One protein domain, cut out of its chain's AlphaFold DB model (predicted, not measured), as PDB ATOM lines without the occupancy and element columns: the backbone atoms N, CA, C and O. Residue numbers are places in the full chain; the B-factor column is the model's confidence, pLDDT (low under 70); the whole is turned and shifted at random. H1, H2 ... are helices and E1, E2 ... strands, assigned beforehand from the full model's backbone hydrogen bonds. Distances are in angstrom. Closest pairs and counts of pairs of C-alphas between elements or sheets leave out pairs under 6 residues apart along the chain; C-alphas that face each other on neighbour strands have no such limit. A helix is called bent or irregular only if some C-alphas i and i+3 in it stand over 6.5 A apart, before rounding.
ATOM      1  N   ASP A  37      25.435  13.673 -42.903       94.12
ATOM      2  CA  ASP A  37      25.393  13.480 -41.451       94.12
ATOM      3  C   ASP A  37      23.977  13.210 -40.908       94.12
ATOM      4  O   ASP A  37      23.828  12.856 -39.735       94.12
ATOM      5  N   VAL A  38      22.954  13.385 -41.758       91.00
ATOM      6  CA  VAL A  38      21.515  13.279 -41.471       91.00
ATOM      7  C   VAL A  38      21.060  14.066 -40.232       91.00
ATOM      8  O   VAL A  38      20.033  13.747 -39.631       91.00
ATOM      9  N   SER A  39      21.803  15.102 -39.832       90.31
ATOM     10  CA  SER A  39      21.569  15.843 -38.582       90.31
ATOM     11  C   SER A  39      20.244  16.603 -38.598       90.31
ATOM     12  O   SER A  39      19.482  16.539 -37.634       90.31
ATOM     13  N   LEU A  40      19.915  17.241 -39.725       86.56
ATOM     14  CA  LEU A  40      18.634  17.922 -39.915       86.56
ATOM     15  C   LEU A  40      17.456  16.944 -39.828       86.56
ATOM     16  O   LEU A  40      16.439  17.249 -39.218       86.56
ATOM     17  N   VAL A  41      17.601  15.756 -40.415       86.94
ATOM     18  CA  VAL A  41      16.548  14.731 -40.417       86.94
ATOM     19  C   VAL A  41      16.317  14.187 -39.013       86.94
ATOM     20  O   VAL A  41      15.167  14.090 -38.592       86.94
ATOM     21  N   LYS A  42      17.392  13.905 -38.271       87.00
ATOM     22  CA  LYS A  42      17.305  13.510 -36.859       87.00
ATOM     23  C   LYS A  42      16.598  14.578 -36.033       87.00
ATOM     24  O   LYS A  42      15.636  14.259 -35.354       87.00
ATOM     25  N   HIS A  43      16.976  15.848 -36.192       89.69
ATOM     26  CA  HIS A  43      16.317  16.948 -35.491       89.69
ATOM     27  C   HIS A  43      14.808  17.022 -35.784       89.69
ATOM     28  O   HIS A  43      14.012  17.157 -34.862       89.69
ATOM     29  N   LEU A  44      14.391  16.886 -37.048       88.62
ATOM     30  CA  LEU A  44      12.967  16.900 -37.412       88.62
ATOM     31  C   LEU A  44      12.184  15.715 -36.823       88.62
ATOM     32  O   LEU A  44      11.012  15.876 -36.475       88.62
ATOM     33  N   ALA A  45      12.816  14.544 -36.729       84.94
ATOM     34  CA  ALA A  45      12.226  13.364 -36.107       84.94
ATOM     35  C   ALA A  45      12.146  13.507 -34.576       84.94
ATOM     36  O   ALA A  45      11.096  13.230 -33.998       84.94
ATOM     37  N   ASP A  46      13.209  14.003 -33.935       86.75
ATOM     38  CA  ASP A  46      13.293  14.217 -32.484       86.75
ATOM     39  C   ASP A  46      12.260  15.250 -32.001       86.75
ATOM     40  O   ASP A  46      11.598  15.052 -30.983       86.75
ATOM     41  N   GLU A  47      12.047  16.318 -32.779       86.75
ATOM     42  CA  GLU A  47      11.008  17.332 -32.540       86.75
ATOM     43  C   GLU A  47       9.594  16.852 -32.920       86.75
ATOM     44  O   GLU A  47       8.630  17.616 -32.835       86.75
ATOM     45  N   LYS A  48       9.449  15.596 -33.369       84.81
ATOM     46  CA  LYS A  48       8.186  14.991 -33.824       84.81
ATOM     47  C   LYS A  48       7.467  15.809 -34.907       84.81
ATOM     48  O   LYS A  48       6.243  15.780 -35.014       84.81
ATOM     49  N   ILE A  49       8.226  16.529 -35.734       86.94
ATOM     50  CA  ILE A  49       7.688  17.340 -36.837       86.94
ATOM     51  C   ILE A  49       7.259  16.432 -37.994       86.94
ATOM     52  O   ILE A  49       6.249  16.682 -38.653       86.94
ATOM     53  N   ILE A  50       8.034  15.378 -38.254       87.12
ATOM     54  CA  ILE A  50       7.746  14.367 -39.271       87.12
ATOM     55  C   ILE A  50       8.433  13.046 -38.905       87.12
ATOM     56  O   ILE A  50       9.583  13.034 -38.475       87.12
ATOM     57  N   ASN A  51       7.732  11.924 -39.088       79.81
ATOM     58  CA  ASN A  51       8.272  10.596 -38.803       79.81
ATOM     59  C   ASN A  51       9.167  10.118 -39.958       79.81
ATOM     60  O   ASN A  51       8.679   9.561 -40.940       79.81
ATOM     61  N   LEU A  52      10.468  10.397 -39.872       84.06
ATOM     62  CA  LEU A  52      11.447  10.047 -40.901       84.06
ATOM     63  C   LEU A  52      12.147   8.733 -40.569       84.06
ATOM     64  O   LEU A  52      12.574   8.501 -39.442       84.06
ATOM     65  N   VAL A  53      12.329   7.902 -41.592       83.75
ATOM     66  CA  VAL A  53      13.022   6.618 -41.480       83.75
ATOM     67  C   VAL A  53      14.388   6.730 -42.137       83.75
ATOM     68  O   VAL A  53      14.504   7.207 -43.269       83.75
ATOM     69  N   ILE A  54      15.422   6.270 -41.442       87.25
ATOM     70  CA  ILE A  54      16.782   6.168 -41.970       87.25
ATOM     71  C   ILE A  54      17.112   4.685 -42.087       87.25
ATOM     72  O   ILE A  54      17.137   3.968 -41.090       87.25
ATOM     73  N   SER A  55      17.364   4.222 -43.309       86.50
ATOM     74  CA  SER A  55      17.770   2.839 -43.571       86.50
ATOM     75  C   SER A  55      19.269   2.760 -43.818       86.50
ATOM     76  O   SER A  55      19.823   3.614 -44.518       86.50
ATOM     77  N   GLU A  56      19.917   1.702 -43.339       87.44
ATOM     78  CA  GLU A  56      21.297   1.409 -43.717       87.44
ATOM     79  C   GLU A  56      21.426   1.264 -45.238       87.44
ATOM     80  O   GLU A  56      20.605   0.630 -45.905       87.44
ATOM     81  N   LYS A  57      22.468   1.872 -45.806       85.50
ATOM     82  CA  LYS A  57      22.752   1.775 -47.235       85.50
ATOM     83  C   LYS A  57      24.244   1.911 -47.489       85.50
ATOM     84  O   LYS A  57      24.904   2.800 -46.958       85.50
ATOM     85  N   LYS A  58      24.780   1.047 -48.352       88.44
ATOM     86  CA  LYS A  58      26.179   1.130 -48.789       88.44
ATOM     87  C   LYS A  58      26.461   2.512 -49.390       88.44
ATOM     88  O   LYS A  58      25.679   2.984 -50.209       88.44
ATOM     89  N   ASN A  59      27.591   3.110 -49.007       87.50
ATOM     90  CA  ASN A  59      28.028   4.470 -49.364       87.50
ATOM     91  C   ASN A  59      27.247   5.615 -48.693       87.50
ATOM     92  O   ASN A  59      27.489   6.771 -49.017       87.50
ATOM     93  N   TYR A  60      26.373   5.318 -47.728       89.12
ATOM     94  CA  TYR A  60      25.711   6.317 -46.891       89.12
ATOM     95  C   TYR A  60      26.173   6.113 -45.442       89.12
ATOM     96  O   TYR A  60      25.627   5.250 -44.752       89.12
ATOM     97  N   PRO A  61      27.191   6.852 -44.963       88.88
ATOM     98  CA  PRO A  61      27.847   6.567 -43.682       88.88
ATOM     99  C   PRO A  61      26.903   6.663 -42.478       88.88
ATOM    100  O   PRO A  61      27.115   5.976 -41.487       88.88
ATOM    101  N   ASN A  62      25.848   7.476 -42.581       91.50
ATOM    102  CA  ASN A  62      24.828   7.639 -41.546       91.50
ATOM    103  C   ASN A  62      23.447   7.135 -41.996       91.50
ATOM    104  O   ASN A  62      22.431   7.534 -41.432       91.50
ATOM    105  N   GLY A  63      23.415   6.270 -43.014       90.31
ATOM    106  CA  GLY A  63      22.193   5.767 -43.630       90.31
ATOM    107  C   GLY A  63      21.573   6.725 -44.650       90.31
ATOM    108  O   GLY A  63      21.964   7.882 -44.798       90.31
ATOM    109  N   MET A  64      20.611   6.196 -45.402       89.50
ATOM    110  CA  MET A  64      19.841   6.936 -46.394       89.50
ATOM    111  C   MET A  64      18.462   7.243 -45.824       89.50
ATOM    112  O   MET A  64      17.733   6.340 -45.405       89.50
ATOM    113  N   VAL A  65      18.108   8.520 -45.844       89.44
ATOM    114  CA  VAL A  65      16.785   8.996 -45.444       89.44
ATOM    115  C   VAL A  65      15.765   8.534 -46.482       89.44
ATOM    116  O   VAL A  65      15.965   8.697 -47.689       89.44
ATOM    117  N   GLN A  66      14.674   7.935 -46.015       87.56
ATOM    118  CA  GLN A  66      13.574   7.514 -46.872       87.56
ATOM    119  C   GLN A  66      12.773   8.725 -47.375       87.56
ATOM    120  O   GLN A  66      12.723   9.757 -46.702       87.56
ATOM    121  N   PRO A  67      12.140   8.632 -48.560       88.81
ATOM    122  CA  PRO A  67      11.385   9.738 -49.133       88.81
ATOM    123  C   PRO A  67      10.342  10.317 -48.175       88.81
ATOM    124  O   PRO A  67       9.575   9.584 -47.548       88.81
ATOM    125  N   ALA A  68      10.281  11.644 -48.129       90.50
ATOM    126  CA  ALA A  68       9.318  12.384 -47.336       90.50
ATOM    127  C   ALA A  68       9.017  13.755 -47.956       90.50
ATOM    128  O   ALA A  68       9.780  14.267 -48.776       90.50
ATOM    129  N   LEU A  69       7.895  14.344 -47.554       92.38
ATOM    130  CA  LEU A  69       7.448  15.686 -47.898       92.38
ATOM    131  C   LEU A  69       6.958  16.379 -46.632       92.38
ATOM    132  O   LEU A  69       6.161  15.820 -45.880       92.38
ATOM    133  N   LEU A  70       7.399  17.616 -46.435       92.75
ATOM    134  CA  LEU A  70       7.010  18.454 -45.311       92.75
ATOM    135  C   LEU A  70       6.672  19.849 -45.834       92.75
ATOM    136  O   LEU A  70       7.494  20.490 -46.486       92.75
ATOM    137  N   PHE A  71       5.464  20.321 -45.538       93.31
ATOM    138  CA  PHE A  71       5.034  21.679 -45.835       93.31
ATOM    139  C   PHE A  71       4.765  22.410 -44.524       93.31
ATOM    140  O   PHE A  71       3.841  22.059 -43.787       93.31
ATOM    141  N   MET A  72       5.567  23.438 -44.245       91.31
ATOM    142  CA  MET A  72       5.442  24.255 -43.040       91.31
ATOM    143  C   MET A  72       5.171  25.710 -43.387       91.31
ATOM    144  O   MET A  72       5.816  26.292 -44.263       91.31
ATOM    145  N   ARG A  73       4.253  26.327 -42.646       91.62
ATOM    146  CA  ARG A  73       4.010  27.762 -42.728       91.62
ATOM    147  C   ARG A  73       5.084  28.509 -41.945       91.62
ATOM    148  O   ARG A  73       5.290  28.279 -40.759       91.62
ATOM    149  N   ARG A  74       5.780  29.432 -42.610       88.94
ATOM    150  CA  ARG A  74       6.932  30.143 -42.028       88.94
ATOM    151  C   ARG A  74       6.579  31.008 -40.813       88.94
ATOM    152  O   ARG A  74       7.412  31.140 -39.925       88.94
ATOM    153  N   SER A  75       5.398  31.627 -40.795       89.06
ATOM    154  CA  SER A  75       5.023  32.618 -39.774       89.06
ATOM    155  C   SER A  75       4.892  32.032 -38.370       89.06
ATOM    156  O   SER A  75       5.218  32.711 -37.405       89.06
ATOM    157  N   ASP A  76       4.434  30.785 -38.257       89.69
ATOM    158  CA  ASP A  76       4.112  30.132 -36.983       89.69
ATOM    159  C   ASP A  76       4.615  28.684 -36.886       89.69
ATOM    160  O   ASP A  76       4.342  28.000 -35.904       89.69
ATOM    161  N   ARG A  77       5.381  28.222 -37.885       88.38
ATOM    162  CA  ARG A  77       5.908  26.850 -38.004       88.38
ATOM    163  C   ARG A  77       4.822  25.770 -38.025       88.38
ATOM    164  O   ARG A  77       5.115  24.605 -37.778       88.38
ATOM    165  N   ALA A  78       3.589  26.135 -38.365       90.38
ATOM    166  CA  ALA A  78       2.501  25.184 -38.503       90.38
ATOM    167  C   ALA A  78       2.796  24.159 -39.611       90.38
ATOM    168  O   ALA A  78       3.067  24.538 -40.756       90.38
ATOM    169  N   VAL A  79       2.707  22.868 -39.289       91.69
ATOM    170  CA  VAL A  79       2.783  21.782 -40.275       91.69
ATOM    171  C   VAL A  79       1.445  21.703 -41.008       91.69
ATOM    172  O   VAL A  79       0.430  21.291 -40.452       91.69
ATOM    173  N   LEU A  80       1.426  22.117 -42.274       92.06
ATOM    174  CA  LEU A  80       0.221  22.079 -43.109       92.06
ATOM    175  C   LEU A  80       0.048  20.706 -43.770       92.06
ATOM    176  O   LEU A  80      -1.074  20.235 -43.990       92.06
ATOM    177  N   TYR A  81       1.161  20.044 -44.074       91.69
ATOM    178  CA  TYR A  81       1.181  18.729 -44.695       91.69
ATOM    179  C   TYR A  81       2.475  17.991 -44.350       91.69
ATOM    180  O   TYR A  81       3.554  18.577 -44.407       91.69
ATOM    181  N   SER A  82       2.365  16.701 -44.053       90.81
ATOM    182  CA  SER A  82       3.498  15.800 -43.863       90.81
ATOM    183  C   SER A  82       3.178  14.444 -44.477       90.81
ATOM    184  O   SER A  82       2.094  13.901 -44.270       90.81
ATOM    185  N   TRP A  83       4.129  13.887 -45.212       89.12
ATOM    186  CA  TRP A  83       4.078  12.524 -45.722       89.12
ATOM    187  C   TRP A  83       5.475  11.931 -45.621       89.12
ATOM    188  O   TRP A  83       6.440  12.573 -46.025       89.12
ATOM    189  N   ALA A  84       5.593  10.718 -45.107       86.38
ATOM    190  CA  ALA A  84       6.840   9.973 -45.092       86.38
ATOM    191  C   ALA A  84       6.540   8.508 -45.391       86.38
ATOM    192  O   ALA A  84       5.454   8.007 -45.087       86.38
ATOM    193  N   VAL A  85       7.496   7.827 -46.012       79.31
ATOM    194  CA  VAL A  85       7.423   6.380 -46.207       79.31
ATOM    195  C   VAL A  85       7.358   5.674 -44.847       79.31
ATOM    196  O   VAL A  85       8.135   5.985 -43.946       79.31
ATOM    197  N   ALA A  86       6.442   4.710 -44.714       68.38
ATOM    198  CA  ALA A  86       6.291   3.923 -43.494       68.38
ATOM    199  C   ALA A  86       7.506   2.991 -43.263       68.38
ATOM    200  O   ALA A  86       8.009   2.407 -44.225       68.38
ATOM    201  N   PRO A  87       7.961   2.816 -42.008       55.97
ATOM    202  CA  PRO A  87       9.187   2.076 -41.687       55.97
ATOM    203  C   PRO A  87       9.166   0.569 -41.981       55.97
ATOM    204  O   PRO A  87      10.232   0.007 -42.205       55.97
ATOM    205  N   ASP A  88       7.998  -0.084 -41.995       55.31
ATOM    206  CA  ASP A  88       7.895  -1.557 -41.947       55.31
ATOM    207  C   ASP A  88       7.386  -2.218 -43.243       55.31
ATOM    208  O   ASP A  88       6.793  -3.292 -43.240       55.31
ATOM    209  N   SER A  89       7.563  -1.582 -44.403       49.56
ATOM    210  CA  SER A  89       7.074  -2.160 -45.658       49.56
ATOM    211  C   SER A  89       8.157  -2.962 -46.378       49.56
ATOM    212  O   SER A  89       8.668  -2.541 -47.418       49.56
ATOM    213  N   SER A  90       8.455  -4.164 -45.887       48.59
ATOM    214  CA  SER A  90       9.141  -5.197 -46.680       48.59
ATOM    215  C   SER A  90       8.349  -5.626 -47.933       48.59
ATOM    216  O   SER A  90       8.857  -6.410 -48.729       48.59
ATOM    217  N   GLU A  91       7.130  -5.107 -48.136       45.91
ATOM    218  CA  GLU A  91       6.200  -5.557 -49.181       45.91
ATOM    219  C   GLU A  91       5.764  -4.512 -50.225       45.91
ATOM    220  O   GLU A  91       5.089  -4.883 -51.183       45.91
ATOM    221  N   PHE A  92       6.125  -3.227 -50.132       46.38
ATOM    222  CA  PHE A  92       5.507  -2.219 -51.009       46.38
ATOM    223  C   PHE A  92       6.501  -1.421 -51.849       46.38
ATOM    224  O   PHE A  92       7.436  -0.803 -51.350       46.38
ATOM    225  N   GLY A  93       6.253  -1.396 -53.163       45.84
ATOM    226  CA  GLY A  93       6.950  -0.551 -54.126       45.84
ATOM    227  C   GLY A  93       6.875   0.925 -53.723       45.84
ATOM    228  O   GLY A  93       5.902   1.618 -54.010       45.84
ATOM    229  N   PHE A  94       7.937   1.407 -53.078       53.78
ATOM    230  CA  PHE A  94       8.092   2.734 -52.464       53.78
ATOM    231  C   PHE A  94       7.834   3.940 -53.391       53.78
ATOM    232  O   PHE A  94       7.709   5.077 -52.932       53.78
ATOM    233  N   ALA A  95       7.777   3.734 -54.709       54.84
ATOM    234  CA  ALA A  95       7.475   4.784 -55.680       54.84
ATOM    235  C   ALA A  95       5.966   4.981 -55.915       54.84
ATOM    236  O   ALA A  95       5.553   6.089 -56.252       54.84
ATOM    237  N   SER A  96       5.145   3.946 -55.713       58.69
ATOM    238  CA  SER A  96       3.748   3.917 -56.172       58.69
ATOM    239  C   SER A  96       2.766   4.693 -55.289       58.69
ATOM    240  O   SER A  96       1.686   5.033 -55.755       58.69
ATOM    241  N   TYR A  97       3.134   5.002 -54.040       72.19
ATOM    242  CA  TYR A  97       2.269   5.700 -53.071       72.19
ATOM    243  C   TYR A  97       2.689   7.143 -52.800       72.19
ATOM    244  O   TYR A  97       2.197   7.768 -51.859       72.19
ATOM    245  N   ARG A  98       3.621   7.679 -53.595       80.38
ATOM    246  CA  ARG A  98       4.007   9.084 -53.472       80.38
ATOM    247  C   ARG A  98       2.788   9.948 -53.793       80.38
ATOM    248  O   ARG A  98       2.167   9.731 -54.835       80.38
ATOM    249  N   PRO A  99       2.442  10.915 -52.934       85.81
ATOM    250  CA  PRO A  99       1.332  11.799 -53.225       85.81
ATOM    251  C   PRO A  99       1.662  12.615 -54.477       85.81
ATOM    252  O   PRO A  99       2.810  13.011 -54.703       85.81
ATOM    253  N   THR A 100       0.653  12.859 -55.308       87.75
ATOM    254  CA  THR A 100       0.848  13.702 -56.486       87.75
ATOM    255  C   THR A 100       0.984  15.165 -56.056       87.75
ATOM    256  O   THR A 100       0.391  15.566 -55.049       87.75
ATOM    257  N   PRO A 101       1.699  16.016 -56.816       88.69
ATOM    258  CA  PRO A 101       1.769  17.444 -56.508       88.69
ATOM    259  C   PRO A 101       0.389  18.108 -56.373       88.69
ATOM    260  O   PRO A 101       0.213  18.989 -55.535       88.69
ATOM    261  N   GLY A 102      -0.598  17.663 -57.161       89.06
ATOM    262  CA  GLY A 102      -1.972  18.162 -57.093       89.06
ATOM    263  C   GLY A 102      -2.666  17.818 -55.775       89.06
ATOM    264  O   GLY A 102      -3.280  18.695 -55.164       89.06
ATOM    265  N   ASP A 103      -2.521  16.579 -55.299       89.12
ATOM    266  CA  ASP A 103      -3.100  16.143 -54.021       89.12
ATOM    267  C   ASP A 103      -2.449  16.862 -52.836       89.12
ATOM    268  O   ASP A 103      -3.150  17.345 -51.943       89.12
ATOM    269  N   VAL A 104      -1.117  17.002 -52.859       90.88
ATOM    270  CA  VAL A 104      -0.372  17.769 -51.848       90.88
ATOM    271  C   VAL A 104      -0.851  19.216 -51.833       90.88
ATOM    272  O   VAL A 104      -1.203  19.740 -50.776       90.88
ATOM    273  N   TRP A 105      -0.922  19.868 -52.998       91.69
ATOM    274  CA  TRP A 105      -1.340  21.265 -53.072       91.69
ATOM    275  C   TRP A 105      -2.781  21.467 -52.605       91.69
ATOM    276  O   TRP A 105      -3.062  22.411 -51.867       91.69
ATOM    277  N   LYS A 106      -3.697  20.563 -52.962       90.31
ATOM    278  CA  LYS A 106      -5.082  20.593 -52.475       90.31
ATOM    279  C   LYS A 106      -5.150  20.479 -50.947       90.31
ATOM    280  O   LYS A 106      -5.926  21.197 -50.324       90.31
ATOM    281  N   ALA A 107      -4.331  19.617 -50.344       90.44
ATOM    282  CA  ALA A 107      -4.287  19.431 -48.894       90.44
ATOM    283  C   ALA A 107      -3.629  20.603 -48.143       90.44
ATOM    284  O   ALA A 107      -4.026  20.906 -47.020       90.44
ATOM    285  N   VAL A 108      -2.629  21.255 -48.744       91.12
ATOM    286  CA  VAL A 108      -1.972  22.446 -48.180       91.12
ATOM    287  C   VAL A 108      -2.876  23.671 -48.297       91.12
ATOM    288  O   VAL A 108      -3.085  24.380 -47.314       91.12
ATOM    289  N   SER A 109      -3.433  23.916 -49.485       91.25
ATOM    290  CA  SER A 109      -4.247  25.105 -49.768       91.25
ATOM    291  C   SER A 109      -5.507  25.191 -48.909       91.25
ATOM    292  O   SER A 109      -5.898  26.294 -48.535       91.25
ATOM    293  N   SER A 110      -6.089  24.056 -48.509       90.81
ATOM    294  CA  SER A 110      -7.229  24.027 -47.584       90.81
ATOM    295  C   SER A 110      -6.894  24.443 -46.144       90.81
ATOM    296  O   SER A 110      -7.814  24.624 -45.353       90.81
ATOM    297  N   LYS A 111      -5.606  24.602 -45.803       92.12
ATOM    298  CA  LYS A 111      -5.114  24.898 -44.446       92.12
ATOM    299  C   LYS A 111      -4.289  26.183 -44.338       92.12
ATOM    300  O   LYS A 111      -3.856  26.531 -43.241       92.12
ATOM    301  N   LEU A 112      -4.031  26.879 -45.450       89.88
ATOM    302  CA  LEU A 112      -3.091  28.012 -45.500       89.88
ATOM    303  C   LEU A 112      -3.402  29.120 -44.489       89.88
ATOM    304  O   LEU A 112      -2.472  29.704 -43.940       89.88
ATOM    305  N   GLU A 113      -4.684  29.348 -44.206       88.62
ATOM    306  CA  GLU A 113      -5.162  30.378 -43.276       88.62
ATOM    307  C   GLU A 113      -5.653  29.797 -41.940       88.62
ATOM    308  O   GLU A 113      -6.038  30.541 -41.043       88.62
ATOM    309  N   THR A 114      -5.637  28.469 -41.778       89.25
ATOM    310  CA  THR A 114      -6.084  27.816 -40.543       89.25
ATOM    311  C   THR A 114      -5.099  28.128 -39.416       89.25
ATOM    312  O   THR A 114      -3.901  27.864 -39.584       89.25
ATOM    313  N   PRO A 115      -5.548  28.675 -38.273       89.19
ATOM    314  CA  PRO A 115      -4.688  28.900 -37.115       89.19
ATOM    315  C   PRO A 115      -4.030  27.602 -36.644       89.19
ATOM    316  O   PRO A 115      -4.648  26.541 -36.681       89.19
ATOM    317  N   VAL A 116      -2.785  27.671 -36.159       86.44
ATOM    318  CA  VAL A 116      -2.052  26.475 -35.696       86.44
ATOM    319  C   VAL A 116      -2.806  25.690 -34.612       86.44
ATOM    320  O   VAL A 116      -2.716  24.470 -34.576       86.44
ATOM    321  N   SER A 117      -3.606  26.370 -33.782       86.31
ATOM    322  CA  SER A 117      -4.441  25.764 -32.734       86.31
ATOM    323  C   SER A 117      -5.590  24.899 -33.258       86.31
ATOM    324  O   SER A 117      -6.152  24.121 -32.495       86.31
TER     325      SER A 117
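AT A GLANCE: This is residues 37 to 117 of the 146 residues of the protein "CPK4 protein" of Symbiodinium microadriaticum (UniProt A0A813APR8). Two hairpins, E1 with E2 and E3 with E4, follow each other along an elongated ribbon, bent where E2 runs on into E3. H2 packs on the E3 and E4 hairpin, H1 lies on the other side of the ribbon, and a long loop, residues 85 to 100, joins E4 to H2. The printed part has 81 residues, in the order H1, E1, E2, E3, E4, H2, with two antiparallel sheets of two strands each; the class is mixed, helices and strands, with under half of the residues in named elements. It is only just loose, close to compact, with a radius of gyration of the C-alphas of 14.4 A and spans of 43 by 28 by 18 A.

IN THESE COORDINATES: H1 is residues 39 to 46, 10.4 A long, from C-alpha 39 at (21.569, 15.843, -38.582). E1 is residues 54 to 57, 9.1 A, and E2 residues 60 to 65, 9.4 A. E3 is residues 68 to 72, 13.2 A, and E4 residues 79 to 84, 13.4 A. H2 is residues 101 to 109, 11.8 A, ending with C-alpha 109 at (-4.247, 25.105, -49.768).

HOW THE PARTS SIT: The hairpin E1 and E2 is antiparallel at 131 degrees, with N 64 and O 55 at 2.8 A. E2 runs on into E3 at 68 degrees. The hairpin E3 and E4 is antiparallel at 175 degrees, with N 69 and O 83 at 2.8 A. The closest C-alphas of E4 and H2 are those of Leu 80 and Val 108, 5.5 A apart; those of H1 and E2 are Val 41 and Val 65, 7.6 A. H1 and H2 are apart. In both helices every O i to N i+4 pair is within hydrogen-bond range.

THE WHOLE: The two farthest C-alphas, of Lys 58 and Glu 113, are 43.2 A apart. The printed part has no cut. The link E4 to H2 is long, and pLDDT is under 70 at residues 86 to 96.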